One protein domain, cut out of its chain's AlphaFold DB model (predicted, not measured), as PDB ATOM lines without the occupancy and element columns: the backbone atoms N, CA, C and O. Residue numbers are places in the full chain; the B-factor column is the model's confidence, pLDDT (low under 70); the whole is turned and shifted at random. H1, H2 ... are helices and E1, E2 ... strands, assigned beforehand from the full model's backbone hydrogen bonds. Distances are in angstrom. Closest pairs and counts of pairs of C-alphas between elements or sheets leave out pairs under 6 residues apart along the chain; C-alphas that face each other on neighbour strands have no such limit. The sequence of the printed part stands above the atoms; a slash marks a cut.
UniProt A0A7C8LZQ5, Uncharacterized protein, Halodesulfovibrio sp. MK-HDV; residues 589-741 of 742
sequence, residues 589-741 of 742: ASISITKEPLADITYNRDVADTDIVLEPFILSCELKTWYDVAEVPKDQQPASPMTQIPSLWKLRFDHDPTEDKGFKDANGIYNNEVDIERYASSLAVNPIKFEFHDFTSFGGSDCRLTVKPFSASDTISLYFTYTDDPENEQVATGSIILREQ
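Overview. This is residues 589 to 741 of the 742 residues of an uncharacterized protein of Halodesulfovibrio sp. MK-HDV (UniProt A0A7C8LZQ5). You are looking at a sandwich, two sheets partly face to face with their strands crossed at 41 degrees: E1, E3, E8 and E7 make one, and the branched, strongly twisted sheet of E2, E4, E6, E10, E11 and E12 makes the other. The small strand pair E5 and E9 lies near E6, while H1 is at a far end of E3, where residues 630 to 635 stick out. The printed part has 153 residues with one named helix and twelve named strands, in the order E1 E2 E3 H1 E4 to E12; it is mostly strand, with 71 residues in named elements, under half. It is compact, with a radius of gyration of the C-alphas of 16.8 A, and spans 55 by 37 by 28 A.

Along the chain. Find C-alpha 589 at (45.048, 16.499, 41.227); from there E1 runs 23.5 A to residue 596. Next come E2, residues 601 to 604, and E3, residues 617 to 625, 25.9 A long. H1 is residues 626 to 629. Read on to E4, residues 648 to 653, 16.7 A; E5, 662 to 664; E6, 673 to 675; E7, 680 to 682; E8, 688 to 692, 13.3 A; and E9, 706 to 708. E10, residues 713 to 722, runs 30.6 A from (36.650, -11.882, 39.552). E11 is residues 725 to 731, 14.4 A, and E12, residues 736 to 741, runs 15.3 A to (37.010, -18.459, 46.648).

Arrangement. Begin at E10, which has E4 on one side and E11 and E12 on the other side. E4 is antiparallel to it, with N 650 and O 719 2.8 A apart; E11 forms a hairpin with it, N 720 to O 730 being 2.9 A; E12 is antiparallel, N 714 to O 738 being 2.8 A. E2 is parallel to E12, with N 739 and O 601 at 2.8 A, and E6 is antiparallel to E4, with N 651 and O 674 at 2.9 A. In the other sheet E3 is antiparallel to E1, N 620 to O 594 being 2.8 A, and to E8, N 621 to O 688 being 2.7 A; E8 and E7 meet only at a point. E5 and E9 are antiparallel, N 662 to O 708 being 2.9 A. Across the sandwich, the closest C-alphas of E1 and E10, Ile 593 and Leu 718, are 7.8 A apart. H1 only grazes the sheet of E1 with residues 626 to 629, and is too short for an O i to N i+4 pair; its one O i to N i+3 pair is not within range.

Size, cuts and confidence. The C-alphas farthest apart are those of Asp 606 and Gln 636, 55.6 A. The printed part has no cut, and the links E2 to E3, H1 to E4 and E8 to E9 are long. The mean pLDDT of the printed part is 85.4; look for values under 70 at residues 608, 636, 640 to 641, 643 to 644 and 682 to 684.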
ATOM      1  N   ALA A 589      44.400  16.889  42.477       74.88
ATOM      2  CA  ALA A 589      45.048  16.499  41.227       74.88
ATOM      3  C   ALA A 589      45.092  14.975  41.051       74.88
ATOM      4  O   ALA A 589      45.075  14.478  39.931       74.88
ATOM      5  N   SER A 590      45.156  14.221  42.151       80.94
ATOM      6  CA  SER A 590      45.012  12.765  42.118       80.94
ATOM      7  C   SER A 590      44.401  12.233  43.407       80.94
ATOM      8  O   SER A 590      44.559  12.816  44.481       80.94
ATOM      9  N   ILE A 591      43.693  11.112  43.288       86.19
ATOM     10  CA  ILE A 591      43.102  10.393  44.412       86.19
ATOM     11  C   ILE A 591      43.540   8.945  44.300       86.19
ATOM     12  O   ILE A 591      43.360   8.328  43.251       86.19
ATOM     13  N   SER A 592      44.117   8.404  45.367       89.62
ATOM     14  CA  SER A 592      44.454   6.985  45.449       89.62
ATOM     15  C   SER A 592      43.663   6.310  46.550       89.62
ATOM     16  O   SER A 592      43.568   6.836  47.662       89.62
ATOM     17  N   ILE A 593      43.127   5.132  46.251       91.38
ATOM     18  CA  ILE A 593      42.383   4.338  47.221       91.38
ATOM     19  C   ILE A 593      43.233   3.195  47.755       91.38
ATOM     20  O   ILE A 593      43.942   2.507  47.022       91.38
ATOM     21  N   THR A 594      43.112   2.965  49.053       90.19
ATOM     22  CA  THR A 594      43.565   1.744  49.719       90.19
ATOM     23  C   THR A 594      42.390   1.148  50.473       90.19
ATOM     24  O   THR A 594      41.503   1.879  50.917       90.19
ATOM     25  N   LYS A 595      42.362  -0.179  50.600       89.25
ATOM     26  CA  LYS A 595      41.339  -0.880  51.375       89.25
ATOM     27  C   LYS A 595      41.947  -1.583  52.576       89.25
ATOM     28  O   LYS A 595      43.054  -2.114  52.495       89.25
ATOM     29  N   GLU A 596      41.208  -1.612  53.670       90.00
ATOM     30  CA  GLU A 596      41.541  -2.379  54.861       90.00
ATOM     31  C   GLU A 596      40.392  -3.352  55.165       90.00
ATOM     32  O   GLU A 596      39.266  -2.886  55.343       90.00
ATOM     33  N   PRO A 597      40.637  -4.678  55.207       85.00
ATOM     34  CA  PRO A 597      41.925  -5.348  54.991       85.00
ATOM     35  C   PRO A 597      42.405  -5.299  53.524       85.00
ATOM     36  O   PRO A 597      41.609  -5.211  52.593       85.00
ATOM     37  N   LEU A 598      43.726  -5.394  53.314       83.12
ATOM     38  CA  LEU A 598      44.360  -5.309  51.982       83.12
ATOM     39  C   LEU A 598      44.023  -6.488  51.051       83.12
ATOM     40  O   LEU A 598      44.210  -6.382  49.839       83.12
ATOM     41  N   ALA A 599      43.559  -7.612  51.598       83.12
ATOM     42  CA  ALA A 599      43.248  -8.814  50.829       83.12
ATOM     43  C   ALA A 599      42.045  -8.609  49.898       83.12
ATOM     44  O   ALA A 599      41.145  -7.821  50.195       83.12
ATOM     45  N   ASP A 600      42.017  -9.334  48.774       87.00
ATOM     46  CA  ASP A 600      40.853  -9.431  47.881       87.00
ATOM     47  C   ASP A 600      39.590  -9.740  48.688       87.00
ATOM     48  O   ASP A 600      39.617 -10.561  49.606       87.00
ATOM     49  N   ILE A 601      38.491  -9.051  48.370       88.81
ATOM     50  CA  ILE A 601      37.214  -9.374  49.002       88.81
ATOM     51  C   ILE A 601      36.772 -10.662  48.341       88.81
ATOM     52  O   ILE A 601      36.611 -10.699  47.123       88.81
ATOM     53  N   THR A 602      36.646 -11.728  49.123       88.31
ATOM     54  CA  THR A 602      36.328 -13.038  48.565       88.31
ATOM     55  C   THR A 602      34.932 -13.495  48.945       88.31
ATOM     56  O   THR A 602      34.430 -13.147  50.010       88.31
ATOM     57  N   TYR A 603      34.292 -14.265  48.068       85.69
ATOM     58  CA  TYR A 603      32.976 -14.850  48.314       85.69
ATOM     59  C   TYR A 603      32.956 -16.333  47.940       85.69
ATOM     60  O   TYR A 603      33.694 -16.769  47.060       85.69
ATOM     61  N   ASN A 604      32.127 -17.132  48.615       83.94
ATOM     62  CA  ASN A 604      32.052 -18.566  48.342       83.94
ATOM     63  C   ASN A 604      31.406 -18.826  46.964       83.94
ATOM     64  O   ASN A 604      30.365 -18.261  46.632       83.94
ATOM     65  N   ARG A 605      31.991 -19.740  46.190       79.06
ATOM     66  CA  ARG A 605      31.452 -20.271  44.934       79.06
ATOM     67  C   ARG A 605      29.985 -20.689  45.011       79.06
ATOM     68  O   ARG A 605      29.225 -20.433  44.080       79.06
ATOM     69  N   ASP A 606      29.568 -21.279  46.130       78.50
ATOM     70  CA  ASP A 606      28.193 -21.763  46.321       78.50
ATOM     71  C   ASP A 606      27.133 -20.639  46.311       78.50
ATOM     72  O   ASP A 606      25.937 -20.925  46.237       78.50
ATOM     73  N   VAL A 607      27.555 -19.367  46.381       75.56
ATOM     74  CA  VAL A 607      26.679 -18.181  46.407       75.56
ATOM     75  C   VAL A 607      26.905 -17.215  45.232       75.56
ATOM     76  O   VAL A 607      26.329 -16.129  45.233       75.56
ATOM     77  N   ALA A 608      27.683 -17.603  44.211       66.75
ATOM     78  CA  ALA A 608      28.106 -16.731  43.102       66.75
ATOM     79  C   ALA A 608      26.958 -16.091  42.288       66.75
ATOM     80  O   ALA A 608      27.108 -14.979  41.790       66.75
ATOM     81  N   ASP A 609      25.799 -16.752  42.197       76.69
ATOM     82  CA  ASP A 609      24.605 -16.253  41.488       76.69
ATOM     83  C   ASP A 609      23.530 -15.669  42.432       76.69
ATOM     84  O   ASP A 609      22.375 -15.476  42.039       76.69
ATOM     85  N   THR A 610      23.880 -15.393  43.690       86.50
ATOM     86  CA  THR A 610      22.963 -14.867  44.715       86.50
ATOM     87  C   THR A 610      23.455 -13.544  45.292       86.50
ATOM     88  O   THR A 610      24.542 -13.077  44.964       86.50
ATOM     89  N   ASP A 611      22.643 -12.923  46.143       90.75
ATOM     90  CA  ASP A 611      22.992 -11.681  46.823       90.75
ATOM     91  C   ASP A 611      24.074 -11.944  47.881       90.75
ATOM     92  O   ASP A 611      23.881 -12.733  48.811       90.75
ATOM     93  N   ILE A 612      25.196 -11.240  47.768       91.00
ATOM     94  CA  ILE A 612      26.368 -11.388  48.627       91.00
ATOM     95  C   ILE A 612      26.522 -10.124  49.464       91.00
ATOM     96  O   ILE A 612      26.734  -9.035  48.931       91.00
ATOM     97  N   VAL A 613      26.451 -10.261  50.787       91.12
ATOM     98  CA  VAL A 613      26.839  -9.185  51.706       91.12
ATOM     99  C   VAL A 613      28.353  -9.231  51.862       91.12
ATOM    100  O   VAL A 613      28.893 -10.243  52.311       91.12
ATOM    101  N   LEU A 614      29.033  -8.153  51.485       90.12
ATOM    102  CA  LEU A 614      30.486  -8.078  51.579       90.12
ATOM    103  C   LEU A 614      30.936  -8.065  53.047       90.12
ATOM    104  O   LEU A 614      30.275  -7.480  53.907       90.12
ATOM    105  N   GLU A 615      32.070  -8.706  53.334       88.44
ATOM    106  CA  GLU A 615      32.721  -8.593  54.645       88.44
ATOM    107  C   GLU A 615      33.102  -7.133  54.941       88.44
ATOM    108  O   GLU A 615      33.283  -6.362  53.999       88.44
ATOM    109  N   PRO A 616      33.223  -6.721  56.219       90.31
ATOM    110  CA  PRO A 616      33.564  -5.344  56.546       90.31
ATOM    111  C   PRO A 616      34.892  -4.890  55.935       90.31
ATOM    112  O   PRO A 616      35.906  -5.578  56.059       90.31
ATOM    113  N   PHE A 617      34.896  -3.699  55.337       91.56
ATOM    114  CA  PHE A 617      36.116  -3.063  54.846       91.56
ATOM    115  C   PHE A 617      36.048  -1.540  54.958       91.56
ATOM    116  O   PHE A 617      34.974  -0.934  54.985       91.56
ATOM    117  N   ILE A 618      37.220  -0.913  55.012       91.25
ATOM    118  CA  ILE A 618      37.384   0.540  55.012       91.25
ATOM    119  C   ILE A 618      38.102   0.934  53.731       91.25
ATOM    120  O   ILE A 618      39.154   0.377  53.425       91.25
ATOM    121  N   LEU A 619      37.568   1.911  53.002       91.69
ATOM    122  CA  LEU A 619      38.291   2.570  51.918       91.69
ATOM    123  C   LEU A 619      38.920   3.851  52.439       91.69
ATOM    124  O   LEU A 619      38.216   4.758  52.868       91.69
ATOM    125  N   SER A 620      40.244   3.932  52.380       91.38
ATOM    126  CA  SER A 620      41.005   5.135  52.688       91.38
ATOM    127  C   SER A 620      41.454   5.785  51.382       91.38
ATOM    128  O   SER A 620      42.249   5.213  50.636       91.38
ATOM    129  N   CYS A 621      40.928   6.977  51.117       90.06
ATOM    130  CA  CYS A 621      41.136   7.769  49.912       90.06
ATOM    131  C   CYS A 621      42.101   8.912  50.222       90.06
ATOM    132  O   CYS A 621      41.751   9.885  50.890       90.06
ATOM    133  N   GLU A 622      43.333   8.783  49.749       89.75
ATOM    134  CA  GLU A 622      44.344   9.825  49.875       89.75
ATOM    135  C   GLU A 622      44.157  10.849  48.751       89.75
ATOM    136  O   GLU A 622      44.262  10.512  47.571       89.75
ATOM    137  N   LEU A 623      43.871  12.096  49.129       86.44
ATOM    138  CA  LEU A 623      43.754  13.231  48.218       86.44
ATOM    139  C   LEU A 623      45.121  13.893  48.049       86.44
ATOM    140  O   LEU A 623      45.747  14.286  49.034       86.44
ATOM    141  N   LYS A 624      45.565  14.085  46.811       83.00
ATOM    142  CA  LYS A 624      46.820  14.772  46.496       83.00
ATOM    143  C   LYS A 624      46.549  15.984  45.623       83.00
ATOM    144  O   LYS A 624      45.936  15.880  44.564       83.00
ATOM    145  N   THR A 625      47.007  17.141  46.074       80.31
ATOM    146  CA  THR A 625      47.007  18.383  45.294       80.31
ATOM    147  C   THR A 625      48.172  18.398  44.308       80.31
ATOM    148  O   THR A 625      49.066  17.552  44.361       80.31
ATOM    149  N   TRP A 626      48.224  19.407  43.439       78.25
ATOM    150  CA  TRP A 626      49.386  19.632  42.576       78.25
ATOM    151  C   TRP A 626      50.697  19.811  43.347       78.25
ATOM    152  O   TRP A 626      51.740  19.405  42.849       78.25
ATOM    153  N   TYR A 627      50.660  20.345  44.573       77.00
ATOM    154  CA  TYR A 627      51.851  20.438  45.418       77.00
ATOM    155  C   TYR A 627      52.383  19.062  45.829       77.00
ATOM    156  O   TYR A 627      53.592  18.876  45.921       77.00
ATOM    157  N   ASP A 628      51.481  18.109  46.067       77.44
ATOM    158  CA  ASP A 628      51.827  16.738  46.442       77.44
ATOM    159  C   ASP A 628      52.369  15.956  45.245       77.44
ATOM    160  O   ASP A 628      53.376  15.268  45.370       77.44
ATOM    161  N   VAL A 629      51.735  16.099  44.076       75.75
ATOM    162  CA  VAL A 629      52.179  15.458  42.825       75.75
ATOM    163  C   VAL A 629      53.527  16.022  42.363       75.75
ATOM    164  O   VAL A 629      54.385  15.274  41.909       75.75
ATOM    165  N   ALA A 630      53.745  17.328  42.534       70.62
ATOM    166  CA  ALA A 630      55.003  17.991  42.197       70.62
ATOM    167  C   ALA A 630      56.100  17.851  43.268       70.62
ATOM    168  O   ALA A 630      57.156  18.466  43.124       70.62
ATOM    169  N   GLU A 631      55.843  17.083  44.334       73.88
ATOM    170  CA  GLU A 631      56.758  16.856  45.460       73.88
ATOM    171  C   GLU A 631      57.303  18.159  46.073       73.88
ATOM    172  O   GLU A 631      58.448  18.242  46.521       73.88
ATOM    173  N   VAL A 632      56.478  19.212  46.100       70.69
ATOM    174  CA  VAL A 632      56.862  20.493  46.699       70.69
ATOM    175  C   VAL A 632      57.108  20.277  48.195       70.69
ATOM    176  O   VAL A 632      56.232  19.715  48.860       70.69
ATOM    177  N   PRO A 633      58.245  20.726  48.760       73.38
ATOM    178  CA  PRO A 633      58.520  20.585  50.187       73.38
ATOM    179  C   PRO A 633      57.367  21.115  51.047       73.38
ATOM    180  O   PRO A 633      56.827  22.187  50.777       73.38
ATOM    181  N   LYS A 634      56.956  20.355  52.072       76.94
ATOM    182  CA  LYS A 634      55.740  20.635  52.864       76.94
ATOM    183  C   LYS A 634      55.755  22.002  53.551       76.94
ATOM    184  O   LYS A 634      54.704  22.607  53.714       76.94
ATOM    185  N   ASP A 635      56.931  22.482  53.925       76.81
ATOM    186  CA  ASP A 635      57.183  23.803  54.503       76.81
ATOM    187  C   ASP A 635      57.035  24.957  53.494       76.81
ATOM    188  O   ASP A 635      56.845  26.101  53.900       76.81
ATOM    189  N   GLN A 636      57.076  24.658  52.194       65.69
ATOM    190  CA  GLN A 636      56.840  25.601  51.096       65.69
ATOM    191  C   GLN A 636      55.405  25.528  50.551       65.69
ATOM    192  O   GLN A 636      55.029  26.315  49.681       65.69
ATOM    193  N   GLN A 637      54.593  24.589  51.044       74.88
ATOM    194  CA  GLN A 637      53.182  24.487  50.687       74.88
ATOM    195  C   GLN A 637      52.344  25.465  51.533       74.88
ATOM    196  O   GLN A 637      52.662  25.714  52.699       74.88
ATOM    197  N   PRO A 638      51.243  26.014  50.992       71.00
ATOM    198  CA  PRO A 638      50.293  26.775  51.797       71.00
ATOM    199  C   PRO A 638      49.742  25.917  52.947       71.00
ATOM    200  O   PRO A 638      49.517  24.720  52.791       71.00
ATOM    201  N   ALA A 639      49.469  26.543  54.097       70.31
ATOM    202  CA  ALA A 639      49.025  25.853  55.317       70.31
ATOM    203  C   ALA A 639      47.731  25.030  55.144       70.31
ATOM    204  O   ALA A 639      47.466  24.099  55.901       70.31
ATOM    205  N   SER A 640      46.910  25.373  54.153       68.06
ATOM    206  CA  SER A 640      45.769  24.572  53.709       68.06
ATOM    207  C   SER A 640      45.818  24.489  52.186       68.06
ATOM    208  O   SER A 640      45.280  25.368  51.513       68.06
ATOM    209  N   PRO A 641      46.510  23.480  51.629       66.00
ATOM    210  CA  PRO A 641      46.747  23.403  50.193       66.00
ATOM    211  C   PRO A 641      45.516  22.985  49.404       66.00
ATOM    212  O   PRO A 641      45.517  23.138  48.193       66.00
ATOM    213  N   MET A 642      44.474  22.485  50.068       74.94
ATOM    214  CA  MET A 642      43.228  22.046  49.450       74.94
ATOM    215  C   MET A 642      42.116  23.029  49.807       74.94
ATOM    216  O   MET A 642      41.820  23.234  50.984       74.94
ATOM    217  N   THR A 643      41.512  23.640  48.796       68.06
ATOM    218  CA  THR A 643      40.411  24.604  48.954       68.06
ATOM    219  C   THR A 643      39.078  24.038  48.471       68.06
ATOM    220  O   THR A 643      38.027  24.573  48.821       68.06
ATOM    221  N   GLN A 644      39.109  22.938  47.713       69.50
ATOM    222  CA  GLN A 644      37.939  22.226  47.208       69.50
ATOM    223  C   GLN A 644      38.118  20.713  47.373       69.50
ATOM    224  O   GLN A 644      39.164  20.158  47.037       69.50
ATOM    225  N   ILE A 645      37.078  20.049  47.875       75.94
ATOM    226  CA  ILE A 645      37.004  18.593  48.052       75.94
ATOM    227  C   ILE A 645      35.926  18.074  47.085       75.94
ATOM    228  O   ILE A 645      34.935  18.785  46.884       75.94
ATOM    229  N   PRO A 646      36.093  16.886  46.472       82.06
ATOM    230  CA  PRO A 646      35.047  16.291  45.646       82.06
ATOM    231  C   PRO A 646      33.717  16.186  46.398       82.06
ATOM    232  O   PRO A 646      33.691  15.866  47.590       82.06
ATOM    233  N   SER A 647      32.625  16.465  45.693       80.94
ATOM    234  CA  SER A 647      31.281  16.573  46.263       80.94
ATOM    235  C   SER A 647      30.444  15.312  46.119       80.94
ATOM    236  O   SER A 647      29.529  15.125  46.907       80.94
ATOM    237  N   LEU A 648      30.751  14.448  45.149       88.06
ATOM    238  CA  LEU A 648      30.094  13.150  44.984       88.06
ATOM    239  C   LEU A 648      31.145  12.055  44.847       88.06
ATOM    240  O   LEU A 648      32.184  12.260  44.218       88.06
ATOM    241  N   TRP A 649      30.835  10.887  45.410       90.81
ATOM    242  CA  TRP A 649      31.715   9.723  45.459       90.81
ATOM    243  C   TRP A 649      30.924   8.461  45.138       90.81
ATOM    244  O   TRP A 649      29.915   8.184  45.786       90.81
ATOM    245  N   LYS A 650      31.379   7.674  44.160       94.19
ATOM    246  CA  LYS A 650      30.673   6.473  43.701       94.19
ATOM    247  C   LYS A 650      31.606   5.289  43.514       94.19
ATOM    248  O   LYS A 650      32.618   5.408  42.834       94.19
ATOM    249  N   LEU A 651      31.241   4.121  44.030       95.00
ATOM    250  CA  LEU A 651      31.860   2.866  43.592       95.00
ATOM    251  C   LEU A 651      31.115   2.343  42.370       95.00
ATOM    252  O   LEU A 651      29.888   2.370  42.360       95.00
ATOM    253  N   ARG A 652      31.837   1.846  41.366       96.31
ATOM    254  CA  ARG A 652      31.256   1.284  40.139       96.31
ATOM    255  C   ARG A 652      32.012   0.030  39.710       96.31
ATOM    256  O   ARG A 652      33.240  -0.003  39.790       96.31
ATOM    257  N   PHE A 653      31.284  -0.987  39.259       95.31
ATOM    258  CA  PHE A 653      31.880  -2.160  38.616       95.31
ATOM    259  C   PHE A 653      32.373  -1.817  37.205       95.31
ATOM    260  O   PHE A 653      31.697  -1.102  36.466       95.31
ATOM    261  N   ASP A 654      33.515  -2.376  36.804       92.00
ATOM    262  CA  ASP A 654      34.047  -2.252  35.437       92.00
ATOM    263  C   ASP A 654      33.335  -3.213  34.461       92.00
ATOM    264  O   ASP A 654      33.930  -4.092  33.839       92.00
ATOM    265  N   HIS A 655      32.009  -3.093  34.407       90.44
ATOM    266  CA  HIS A 655      31.103  -3.885  33.582       90.44
ATOM    267  C   HIS A 655      29.964  -3.014  33.047       90.44
ATOM    268  O   HIS A 655      29.600  -1.999  33.647       90.44
ATOM    269  N   ASP A 656      29.368  -3.443  31.933       89.44
ATOM    270  CA  ASP A 656      28.137  -2.839  31.430       89.44
ATOM    271  C   ASP A 656      26.976  -3.068  32.424       89.44
ATOM    272  O   ASP A 656      26.850  -4.168  32.975       89.44
ATOM    273  N   PRO A 657      26.095  -2.073  32.648       88.25
ATOM    274  CA  PRO A 657      24.961  -2.216  33.555       88.25
ATOM    275  C   PRO A 657      24.024  -3.364  33.157       88.25
ATOM    276  O   PRO A 657      23.692  -3.536  31.984       88.25
ATOM    277  N   THR A 658      23.531  -4.104  34.150       88.19
ATOM    278  CA  THR A 658      22.502  -5.143  33.975       88.19
ATOM    279  C   THR A 658      21.360  -4.917  34.960       88.19
ATOM    280  O   THR A 658      21.531  -4.227  35.961       88.19
ATOM    281  N   GLU A 659      20.186  -5.488  34.684       88.19
ATOM    282  CA  GLU A 659      19.014  -5.341  35.561       88.19
ATOM    283  C   GLU A 659      19.093  -6.205  36.832       88.19
ATOM    284  O   GLU A 659      18.318  -5.994  37.765       88.19
ATOM    285  N   ASP A 660      19.999  -7.188  36.878       90.75
ATOM    286  CA  ASP A 660      20.036  -8.189  37.942       90.75
ATOM    287  C   ASP A 660      21.395  -8.362  38.627       90.75
ATOM    288  O   ASP A 660      21.460  -9.175  39.546       90.75
ATOM    289  N   LYS A 661      22.449  -7.637  38.223       92.44
ATOM    290  CA  LYS A 661      23.800  -7.700  38.819       92.44
ATOM    291  C   LYS A 661      24.348  -6.317  39.178       92.44
ATOM    292  O   LYS A 661      23.925  -5.306  38.625       92.44
ATOM    293  N   GLY A 662      25.312  -6.282  40.096       94.06
ATOM    294  CA  GLY A 662      25.913  -5.058  40.630       94.06
ATOM    295  C   GLY A 662      25.577  -4.824  42.103       94.06
ATOM    296  O   GLY A 662      25.331  -5.770  42.851       94.06
ATOM    297  N   PHE A 663      25.583  -3.565  42.537       95.56
ATOM    298  CA  PHE A 663      25.216  -3.153  43.892       95.56
ATOM    299  C   PHE A 663      23.702  -3.187  44.081       95.56
ATOM    300  O   PHE A 663      22.953  -2.634  43.278       95.56
ATOM    301  N   LYS A 664      23.247  -3.797  45.173       94.44
ATOM    302  CA  LYS A 664      21.833  -3.848  45.540       94.44
ATOM    303  C   LYS A 664      21.476  -2.671  46.444       94.44
ATOM    304  O   LYS A 664      22.086  -2.488  47.498       94.44
ATOM    305  N   ASP A 665      20.476  -1.889  46.053       89.62
ATOM    306  CA  ASP A 665      19.959  -0.793  46.871       89.62
ATOM    307  C   ASP A 665      18.942  -1.269  47.936       89.62
ATOM    308  O   ASP A 665      18.577  -2.445  48.022       89.62
ATOM    309  N   ALA A 666      18.449  -0.339  48.761       84.75
ATOM    310  CA  ALA A 666      17.481  -0.638  49.821       84.75
ATOM    311  C   ALA A 666      16.092  -1.072  49.303       84.75
ATOM    312  O   ALA A 666      15.336  -1.697  50.046       84.75
ATOM    313  N   ASN A 667      15.754  -0.755  48.049       88.50
ATOM    314  CA  ASN A 667      14.515  -1.180  47.392       88.50
ATOM    315  C   ASN A 667      14.672  -2.541  46.691       88.50
ATOM    316  O   ASN A 667      13.702  -3.071  46.150       88.50
ATOM    317  N   GLY A 668      15.879  -3.113  46.710       87.44
ATOM    318  CA  GLY A 668      16.221  -4.368  46.058       87.44
ATOM    319  C   GLY A 668      16.513  -4.247  44.564       87.44
ATOM    320  O   GLY A 668      16.510  -5.268  43.882       87.44
ATOM    321  N   ILE A 669      16.753  -3.032  44.069       92.38
ATOM    322  CA  ILE A 669      17.120  -2.752  42.680       92.38
ATOM    323  C   ILE A 669      18.640  -2.854  42.536       92.38
ATOM    324  O   ILE A 669      19.390  -2.364  43.385       92.38
ATOM    325  N   TYR A 670      19.086  -3.484  41.449       93.50
ATOM    326  CA  TYR A 670      20.497  -3.589  41.103       93.50
ATOM    327  C   TYR A 670      20.955  -2.388  40.288       93.50
ATOM    328  O   TYR A 670      20.315  -1.999  39.314       93.50
ATOM    329  N   ASN A 671      22.079  -1.813  40.698       94.88
ATOM    330  CA  ASN A 671      22.747  -0.728  40.005       94.88
ATOM    331  C   ASN A 671      24.221  -1.070  39.822       94.88
ATOM    332  O   ASN A 671      24.863  -1.644  40.699       94.88
ATOM    333  N   ASN A 672      24.788  -0.659  38.693       94.44
ATOM    334  CA  ASN A 672      26.214  -0.849  38.437       94.44
ATOM    335  C   ASN A 672      27.108   0.033  39.330       94.44
ATOM    336  O   ASN A 672      28.305  -0.218  39.462       94.44
ATOM    337  N   GLU A 673      26.524   1.064  39.942       94.94
ATOM    338  CA  GLU A 673      27.197   2.021  40.810       94.94
ATOM    339  C   GLU A 673      26.432   2.269  42.113       94.94
ATOM    340  O   GLU A 673      25.216   2.082  42.182       94.94
ATOM    341  N   VAL A 674      27.147   2.712  43.146       94.38
ATOM    342  CA  VAL A 674      26.585   3.087  44.446       94.38
ATOM    343  C   VAL A 674      27.241   4.364  44.957       94.38
ATOM    344  O   VAL A 674      28.465   4.479  44.947       94.38
ATOM    345  N   ASP A 675      26.424   5.315  45.413       92.31
ATOM    346  CA  ASP A 675      26.889   6.509  46.122       92.31
ATOM    347  C   ASP A 675      27.393   6.118  47.513       92.31
ATOM    348  O   ASP A 675      26.704   5.417  48.270       92.31
ATOM    349  N   ILE A 676      28.609   6.560  47.832       91.06
ATOM    350  CA  ILE A 676      29.274   6.212  49.076       91.06
ATOM    351  C   ILE A 676      29.447   7.368  50.062       91.06
ATOM    352  O   ILE A 676      29.965   7.138  51.154       91.06
ATOM    353  N   GLU A 677      28.988   8.580  49.743       86.50
ATOM    354  CA  GLU A 677      29.185   9.768  50.587       86.50
ATOM    355  C   GLU A 677      28.652   9.552  52.013       86.50
ATOM    356  O   GLU A 677      29.314   9.873  53.001       86.50
ATOM    357  N   ARG A 678      27.495   8.889  52.132       84.62
ATOM    358  CA  ARG A 678      26.855   8.559  53.418       84.62
ATOM    359  C   ARG A 678      27.681   7.649  54.337       84.62
ATOM    360  O   ARG A 678      27.327   7.509  55.504       84.62
ATOM    361  N   TYR A 679      28.724   7.005  53.817       88.12
ATOM    362  CA  TYR A 679      29.607   6.114  54.572       88.12
ATOM    363  C   TYR A 679      30.918   6.789  54.991       88.12
ATOM    364  O   TYR A 679      31.773   6.133  55.585       88.12
ATOM    365  N   ALA A 680      31.108   8.076  54.682       84.56
ATOM    366  CA  ALA A 680      32.306   8.806  55.068       84.56
ATOM    367  C   ALA A 680      32.358   9.018  56.590       84.56
ATOM    368  O   ALA A 680      31.436   9.592  57.171       84.56
ATOM    369  N   SER A 681      33.452   8.619  57.248       76.31
ATOM    370  CA  SER A 681      33.637   8.887  58.683       76.31
ATOM    371  C   SER A 681      34.085  10.324  58.968       76.31
ATOM    372  O   SER A 681      33.776  10.875  60.026       76.31
ATOM    373  N   SER A 682      34.756  10.972  58.008       67.81
ATOM    374  CA  SER A 682      34.970  12.423  57.962       67.81
ATOM    375  C   SER A 682      35.382  12.864  56.556       67.81
ATOM    376  O   SER A 682      36.343  12.334  56.002       67.81
ATOM    377  N   LEU A 683      34.701  13.873  56.004       68.38
ATOM    378  CA  LEU A 683      35.097  14.534  54.749       68.38
ATOM    379  C   LEU A 683      36.110  15.674  54.972       68.38
ATOM    380  O   LEU A 683      36.637  16.224  54.014       68.38
ATOM    381  N   ALA A 684      36.383  16.046  56.227       64.31
ATOM    382  CA  ALA A 684      37.231  17.192  56.576       64.31
ATOM    383  C   ALA A 684      38.708  16.826  56.805       64.31
ATOM    384  O   ALA A 684      39.519  17.696  57.121       64.31
ATOM    385  N   VAL A 685      39.060  15.541  56.708       70.69
ATOM    386  CA  VAL A 685      40.398  15.024  57.014       70.69
ATOM    387  C   VAL A 685      40.891  14.204  55.828       70.69
ATOM    388  O   VAL A 685      40.167  13.360  55.315       70.69
ATOM    389  N   ASN A 686      42.127  14.461  55.401       80.31
ATOM    390  CA  ASN A 686      42.831  13.675  54.390       80.31
ATOM    391  C   ASN A 686      43.783  12.687  55.101       80.31
ATOM    392  O   ASN A 686      44.589  13.150  55.915       80.31
ATOM    393  N   PRO A 687      43.722  11.366  54.838       86.56
ATOM    394  CA  PRO A 687      42.847  10.681  53.880       86.56
ATOM    395  C   PRO A 687      41.376  10.640  54.308       86.56
ATOM    396  O   PRO A 687      41.075  10.454  55.489       86.56
ATOM    397  N   ILE A 688      40.476  10.758  53.325       88.44
ATOM    398  CA  ILE A 688      39.034  10.551  53.520       88.44
ATOM    399  C   ILE A 688      38.793   9.056  53.693       88.44
ATOM    400  O   ILE A 688      39.295   8.252  52.911       88.44
ATOM    401  N   LYS A 689      38.011   8.669  54.700       90.50
ATOM    402  CA  LYS A 689      37.695   7.263  54.963       90.50
ATOM    403  C   LYS A 689      36.214   6.979  54.772       90.50
ATOM    404  O   LYS A 689      35.386   7.708  55.311       90.50
ATOM    405  N   PHE A 690      35.908   5.899  54.059       91.31
ATOM    406  CA  PHE A 690      34.566   5.340  53.907       91.31
ATOM    407  C   PHE A 690      34.503   3.984  54.603       91.31
ATOM    408  O   PHE A 690      35.277   3.083  54.278       91.31
ATOM    409  N   GLU A 691      33.606   3.845  55.573       90.94
ATOM    410  CA  GLU A 691      33.537   2.674  56.449       90.94
ATOM    411  C   GLU A 691      32.303   1.825  56.124       90.94
ATOM    412  O   GLU A 691      31.168   2.181  56.447       90.94
ATOM    413  N   PHE A 692      32.528   0.665  55.504       92.12
ATOM    414  CA  PHE A 692      31.488  -0.310  55.177       92.12
ATOM    415  C   PHE A 692      31.501  -1.413  56.230       92.12
ATOM    416  O   PHE A 692      32.060  -2.489  56.024       92.12
ATOM    417  N   HIS A 693      30.932  -1.117  57.397       88.94
ATOM    418  CA  HIS A 693      30.971  -1.999  58.563       88.94
ATOM    419  C   HIS A 693      29.570  -2.283  59.113       88.94
ATOM    420  O   HIS A 693      28.645  -1.485  58.963       88.94
ATOM    421  N   ASP A 694      29.416  -3.420  59.792       88.56
ATOM    422  CA  ASP A 694      28.228  -3.687  60.600       88.56
ATOM    423  C   ASP A 694      28.359  -2.973  61.956       88.56
ATOM    424  O   ASP A 694      29.220  -3.329  62.768       88.56
ATOM    425  N   PHE A 695      27.531  -1.953  62.193       83.50
ATOM    426  CA  PHE A 695      27.491  -1.217  63.460       83.50
ATOM    427  C   PHE A 695      26.351  -1.658  64.388       83.50
ATOM    428  O   PHE A 695      26.151  -1.048  65.441       83.50
ATOM    429  N   THR A 696      25.590  -2.703  64.044       85.25
ATOM    430  CA  THR A 696      24.406  -3.127  64.816       85.25
ATOM    431  C   THR A 696      24.742  -3.503  66.260       85.25
ATOM    432  O   THR A 696      23.992  -3.171  67.180       85.25
ATOM    433  N   SER A 697      25.915  -4.097  66.492       82.38
ATOM    434  CA  SER A 697      26.431  -4.432  67.828       82.38
ATOM    435  C   SER A 697      26.720  -3.207  68.707       82.38
ATOM    436  O   SER A 697      26.738  -3.321  69.933       82.38
ATOM    437  N   PHE A 698      26.880  -2.030  68.098       79.31
ATOM    438  CA  PHE A 698      27.087  -0.743  68.765       79.31
ATOM    439  C   PHE A 698      25.818   0.130  68.781       79.31
ATOM    440  O   PHE A 698      25.879   1.299  69.156       79.31
ATOM    441  N   GLY A 699      24.662  -0.420  68.383       78.38
ATOM    442  CA  GLY A 699      23.393   0.310  68.282       78.38
ATOM    443  C   GLY A 699      23.222   1.126  66.992       78.38
ATOM    444  O   GLY A 699      22.300   1.935  66.913       78.38
ATOM    445  N   GLY A 700      24.100   0.931  66.002       80.12
ATOM    446  CA  GLY A 700      24.019   1.531  64.667       80.12
ATOM    447  C   GLY A 700      23.273   0.662  63.643       80.12
ATOM    448  O   GLY A 700      22.610  -0.312  63.993       80.12
ATOM    449  N   SER A 701      23.380   1.028  62.363       83.94
ATOM    450  CA  SER A 701      22.848   0.250  61.228       83.94
ATOM    451  C   SER A 701      23.956  -0.568  60.553       83.94
ATOM    452  O   SER A 701      25.131  -0.224  60.667       83.94
ATOM    453  N   ASP A 702      23.592  -1.643  59.852       87.38
ATOM    454  CA  ASP A 702      24.535  -2.376  59.001       87.38
ATOM    455  C   ASP A 702      24.816  -1.566  57.727       87.38
ATOM    456  O   ASP A 702      23.905  -1.311  56.934       87.38
ATOM    457  N   CYS A 703      26.064  -1.128  57.556       88.12
ATOM    458  CA  CYS A 703      26.504  -0.311  56.427       88.12
ATOM    459  C   CYS A 703      27.243  -1.123  55.353       88.12
ATOM    460  O   CYS A 703      27.777  -0.535  54.410       88.12
ATOM    461  N   ARG A 704      27.306  -2.455  55.473       91.50
ATOM    462  CA  ARG A 704      27.961  -3.311  54.476       91.50
ATOM    463  C   ARG A 704      27.229  -3.256  53.136       91.50
ATOM    464  O   ARG A 704      26.003  -3.164  53.070       91.50
ATOM    465  N   LEU A 705      27.994  -3.337  52.049       92.62
ATOM    466  CA  LEU A 705      27.433  -3.376  50.701       92.62
ATOM    467  C   LEU A 705      26.913  -4.778  50.384       92.62
ATOM    468  O   LEU A 705      27.560  -5.778  50.695       92.62
ATOM    469  N   THR A 706      25.757  -4.838  49.731       93.62
ATOM    470  CA  THR A 706      25.233  -6.071  49.138       93.62
ATOM    471  C   THR A 706      25.428  -6.003  47.633       93.62
ATOM    472  O   THR A 706      25.060  -5.007  47.011       93.62
ATOM    473  N   VAL A 707      26.011  -7.043  47.047       94.44
ATOM    474  CA  VAL A 707      26.319  -7.111  45.617       94.44
ATOM    475  C   VAL A 707      25.892  -8.446  45.024       94.44
ATOM    476  O   VAL A 707      25.829  -9.447  45.732       94.44
ATOM    477  N   LYS A 708      25.657  -8.478  43.716       93.94
ATOM    478  CA  LYS A 708      25.614  -9.714  42.935       93.94
ATOM    479  C   LYS A 708      26.692  -9.638  41.839       93.94
ATOM    480  O   LYS A 708      26.594  -8.735  41.003       93.94
ATOM    481  N   PRO A 709      27.718 -10.510  41.854       91.69
ATOM    482  CA  PRO A 709      28.868 -10.431  40.946       91.69
ATOM    483  C   PRO A 709      28.513 -10.567  39.457       91.69
ATOM    484  O   PRO A 709      27.597 -11.299  39.068       91.69
ATOM    485  N   PHE A 710      29.291  -9.906  38.602       92.00
ATOM    486  CA  PHE A 710      29.250 -10.077  37.149       92.00
ATOM    487  C   PHE A 710      29.977 -11.348  36.721       92.00
ATOM    488  O   PHE A 710      29.479 -12.065  35.843       92.00
ATOM    489  N   SER A 711      31.099 -11.644  37.376       90.44
ATOM    490  CA  SER A 711      31.987 -12.759  37.080       90.44
ATOM    491  C   SER A 711      32.678 -13.314  38.338       90.44
ATOM    492  O   SER A 711      32.503 -12.822  39.452       90.44
ATOM    493  N   ALA A 712      33.503 -14.350  38.156       89.94
ATOM    494  CA  ALA A 712      34.314 -14.945  39.222       89.94
ATOM    495  C   ALA A 712      35.393 -13.992  39.784       89.94
ATOM    496  O   ALA A 712      35.985 -14.266  40.827       89.94
ATOM    497  N   SER A 713      35.698 -12.892  39.092       92.69
ATOM    498  CA  SER A 713      36.650 -11.882  39.552       92.69
ATOM    499  C   SER A 713      36.288 -10.530  38.953       92.69
ATOM    500  O   SER A 713      36.648 -10.248  37.813       92.69
ATOM    501  N   ASP A 714      35.636  -9.689  39.744       93.44
ATOM    502  CA  ASP A 714      35.201  -8.361  39.329       93.44
ATOM    503  C   ASP A 714      36.112  -7.272  39.900       93.44
ATOM    504  O   ASP A 714      36.611  -7.366  41.028       93.44
ATOM    505  N   THR A 715      36.284  -6.209  39.120       95.06
ATOM    506  CA  THR A 715      36.998  -4.997  39.526       95.06
ATOM    507  C   THR A 715      35.986  -3.899  39.819       95.06
ATOM    508  O   THR A 715      35.122  -3.600  38.994       95.06
ATOM    509  N   ILE A 716      36.108  -3.281  40.990       94.69
ATOM    510  CA  ILE A 716      35.314  -2.122  41.398       94.69
ATOM    511  C   ILE A 716      36.252  -0.922  41.538       94.69
ATOM    512  O   ILE A 716      37.239  -0.979  42.281       94.69
ATOM    513  N   SER A 717      35.915   0.170  40.862       95.44
ATOM    514  CA  SER A 717      36.671   1.425  40.854       95.44
ATOM    515  C   SER A 717      35.898   2.531  41.572       95.44
ATOM    516  O   SER A 717      34.667   2.506  41.631       95.44
ATOM    517  N   LEU A 718      36.620   3.506  42.127       93.81
ATOM    518  CA  LEU A 718      36.029   4.685  42.762       93.81
ATOM    519  C   LEU A 718      36.012   5.856  41.775       93.81
ATOM    520  O   LEU A 718      37.053   6.225  41.240       93.81
ATOM    521  N   TYR A 719      34.844   6.456  41.591       92.69
ATOM    522  CA  TYR A 719      34.596   7.632  40.768       92.69
ATOM    523  C   TYR A 719      34.198   8.828  41.641       92.69
ATOM    524  O   TYR A 719      33.608   8.650  42.710       92.69
ATOM    525  N   PHE A 720      34.511  10.043  41.194       88.81
ATOM    526  CA  PHE A 720      34.183  11.275  41.915       88.81
ATOM    527  C   PHE A 720      33.959  12.473  40.981       88.81
ATOM    528  O   PHE A 720      34.453  12.496  39.853       88.81
ATOM    529  N   THR A 721      33.235  13.485  41.470       87.31
ATOM    530  CA  THR A 721      32.984  14.765  40.772       87.31
ATOM    531  C   THR A 721      33.112  15.953  41.726       87.31
ATOM    532  O   THR A 721      33.025  15.793  42.946       87.31
ATOM    533  N   TYR A 722      33.254  17.164  41.183       81.00
ATOM    534  CA  TYR A 722      33.272  18.415  41.951       81.00
ATOM    535  C   TYR A 722      31.965  19.196  41.799       81.00
ATOM    536  O   TYR A 722      31.254  19.061  40.809       81.00
ATOM    537  N   THR A 723      31.641  20.050  42.775       77.88
ATOM    538  CA  THR A 723      30.404  20.857  42.760       77.88
ATOM    539  C   THR A 723      30.349  21.843  41.597       77.88
ATOM    540  O   THR A 723      29.276  22.114  41.067       77.88
ATOM    541  N   ASP A 724      31.491  22.413  41.228       71.31
ATOM    542  CA  ASP A 724      31.625  23.407  40.164       71.31
ATOM    543  C   ASP A 724      31.896  22.787  38.786       71.31
ATOM    544  O   ASP A 724      31.882  23.505  37.789       71.31
ATOM    545  N   ASP A 725      32.085  21.468  38.730       73.31
ATOM    546  CA  ASP A 725      32.212  20.696  37.498       73.31
ATOM    547  C   ASP A 725      31.550  19.307  37.635       73.31
ATOM    548  O   ASP A 725      32.228  18.280  37.726       73.31
ATOM    549  N   PRO A 726      30.207  19.257  37.705       76.44
ATOM    550  CA  PRO A 726      29.476  18.009  37.910       76.44
ATOM    551  C   PRO A 726      29.431  17.116  36.660       76.44
ATOM    552  O   PRO A 726      29.015  15.965  36.758       76.44
ATOM    553  N   GLU A 727      29.810  17.635  35.487       76.31
ATOM    554  CA  GLU A 727      29.717  16.914  34.210       76.31
ATOM    555  C   GLU A 727      30.953  16.050  33.916       76.31
ATOM    556  O   GLU A 727      30.858  15.105  33.133       76.31
ATOM    557  N   ASN A 728      32.093  16.327  34.556       76.38
ATOM    558  CA  ASN A 728      33.333  15.583  34.341       76.38
ATOM    559  C   ASN A 728      33.657  14.678  35.536       76.38
ATOM    560  O   ASN A 728      34.288  15.082  36.515       76.38
ATOM    561  N   GLU A 729      33.235  13.420  35.434       85.44
ATOM    562  CA  GLU A 729      33.558  12.371  36.400       85.44
ATOM    563  C   GLU A 729      34.998  11.872  36.223       85.44
ATOM    564  O   GLU A 729      35.461  11.618  35.109       85.44
ATOM    565  N   GLN A 730      35.712  11.715  37.335       85.94
ATOM    566  CA  GLN A 730      37.092  11.235  37.375       85.94
ATOM    567  C   GLN A 730      37.172   9.902  38.118       85.94
ATOM    568  O   GLN A 730      36.359   9.638  39.001       85.94
ATOM    569  N   VAL A 731      38.162   9.066  37.783       90.06
ATOM    570  CA  VAL A 731      38.411   7.786  38.465       90.06
ATOM    571  C   VAL A 731      39.635   7.895  39.369       90.06
ATOM    572  O   VAL A 731      40.661   8.455  38.983       90.06
ATOM    573  N   ALA A 732      39.532   7.360  40.581       89.75
ATOM    574  CA  ALA A 732      40.652   7.252  41.503       89.75
ATOM    575  C   ALA A 732      41.558   6.070  41.129       89.75
ATOM    576  O   ALA A 732      41.103   5.039  40.632       89.75
ATOM    577  N   THR A 733      42.850   6.201  41.418       90.44
ATOM    578  CA  THR A 733      43.832   5.138  41.196       90.44
ATOM    579  C   THR A 733      43.715   4.070  42.280       90.44
ATOM    580  O   THR A 733      43.707   4.373  43.475       90.44
ATOM    581  N   GLY A 734      43.694   2.807  41.861       89.44
ATOM    582  CA  GLY A 734      43.454   1.656  42.729       89.44
ATOM    583  C   GLY A 734      42.086   1.041  42.454       89.44
ATOM    584  O   GLY A 734      41.253   1.616  41.761       89.44
ATOM    585  N   SER A 735      41.866  -0.165  42.962       91.06
ATOM    586  CA  SER A 735      40.597  -0.865  42.787       91.06
ATOM    587  C   SER A 735      40.352  -1.835  43.930       91.06
ATOM    588  O   SER A 735      41.263  -2.220  44.671       91.06
ATOM    589  N   ILE A 736      39.098  -2.231  44.071       93.12
ATOM    590  CA  ILE A 736      38.696  -3.336  44.922       93.12
ATOM    591  C   ILE A 736      38.477  -4.524  43.998       93.12
ATOM    592  O   ILE A 736      37.660  -4.463  43.083       93.12
ATOM    593  N   ILE A 737      39.192  -5.609  44.265       93.38
ATOM    594  CA  ILE A 737      38.940  -6.881  43.601       93.38
ATOM    595  C   ILE A 737      37.973  -7.690  44.459       93.38
ATOM    596  O   ILE A 737      38.243  -7.934  45.643       93.38
ATOM    597  N   LEU A 738      36.859  -8.081  43.843       92.44
ATOM    598  CA  LEU A 738      35.877  -9.016  44.374       92.44
ATOM    599  C   LEU A 738      36.071 -10.364  43.670       92.44
ATOM    600  O   LEU A 738      35.888 -10.445  42.459       92.44
ATOM    601  N   ARG A 739      36.454 -11.418  44.395       92.06
ATOM    602  CA  ARG A 739      36.853 -12.705  43.800       92.06
ATOM    603  C   ARG A 739      36.138 -13.907  44.419       92.06
ATOM    604  O   ARG A 739      35.964 -13.994  45.627       92.06
ATOM    605  N   GLU A 740      35.797 -14.882  43.596       89.69
ATOM    606  CA  GLU A 740      35.302 -16.189  44.029       89.69
ATOM    607  C   GLU A 740      36.408 -16.987  44.759       89.69
ATOM    608  O   GLU A 740      37.545 -17.073  44.287       89.69
ATOM    609  N   GLN A 741      36.102 -17.563  45.924       86.44
ATOM    610  CA  GLN A 741      37.010 -18.459  46.648       86.44
ATOM    611  C   GLN A 741      37.190 -19.765  45.864       86.44
ATOM    612  O   GLN A 741      36.206 -20.406  45.491       86.44
TER     613      GLN A 741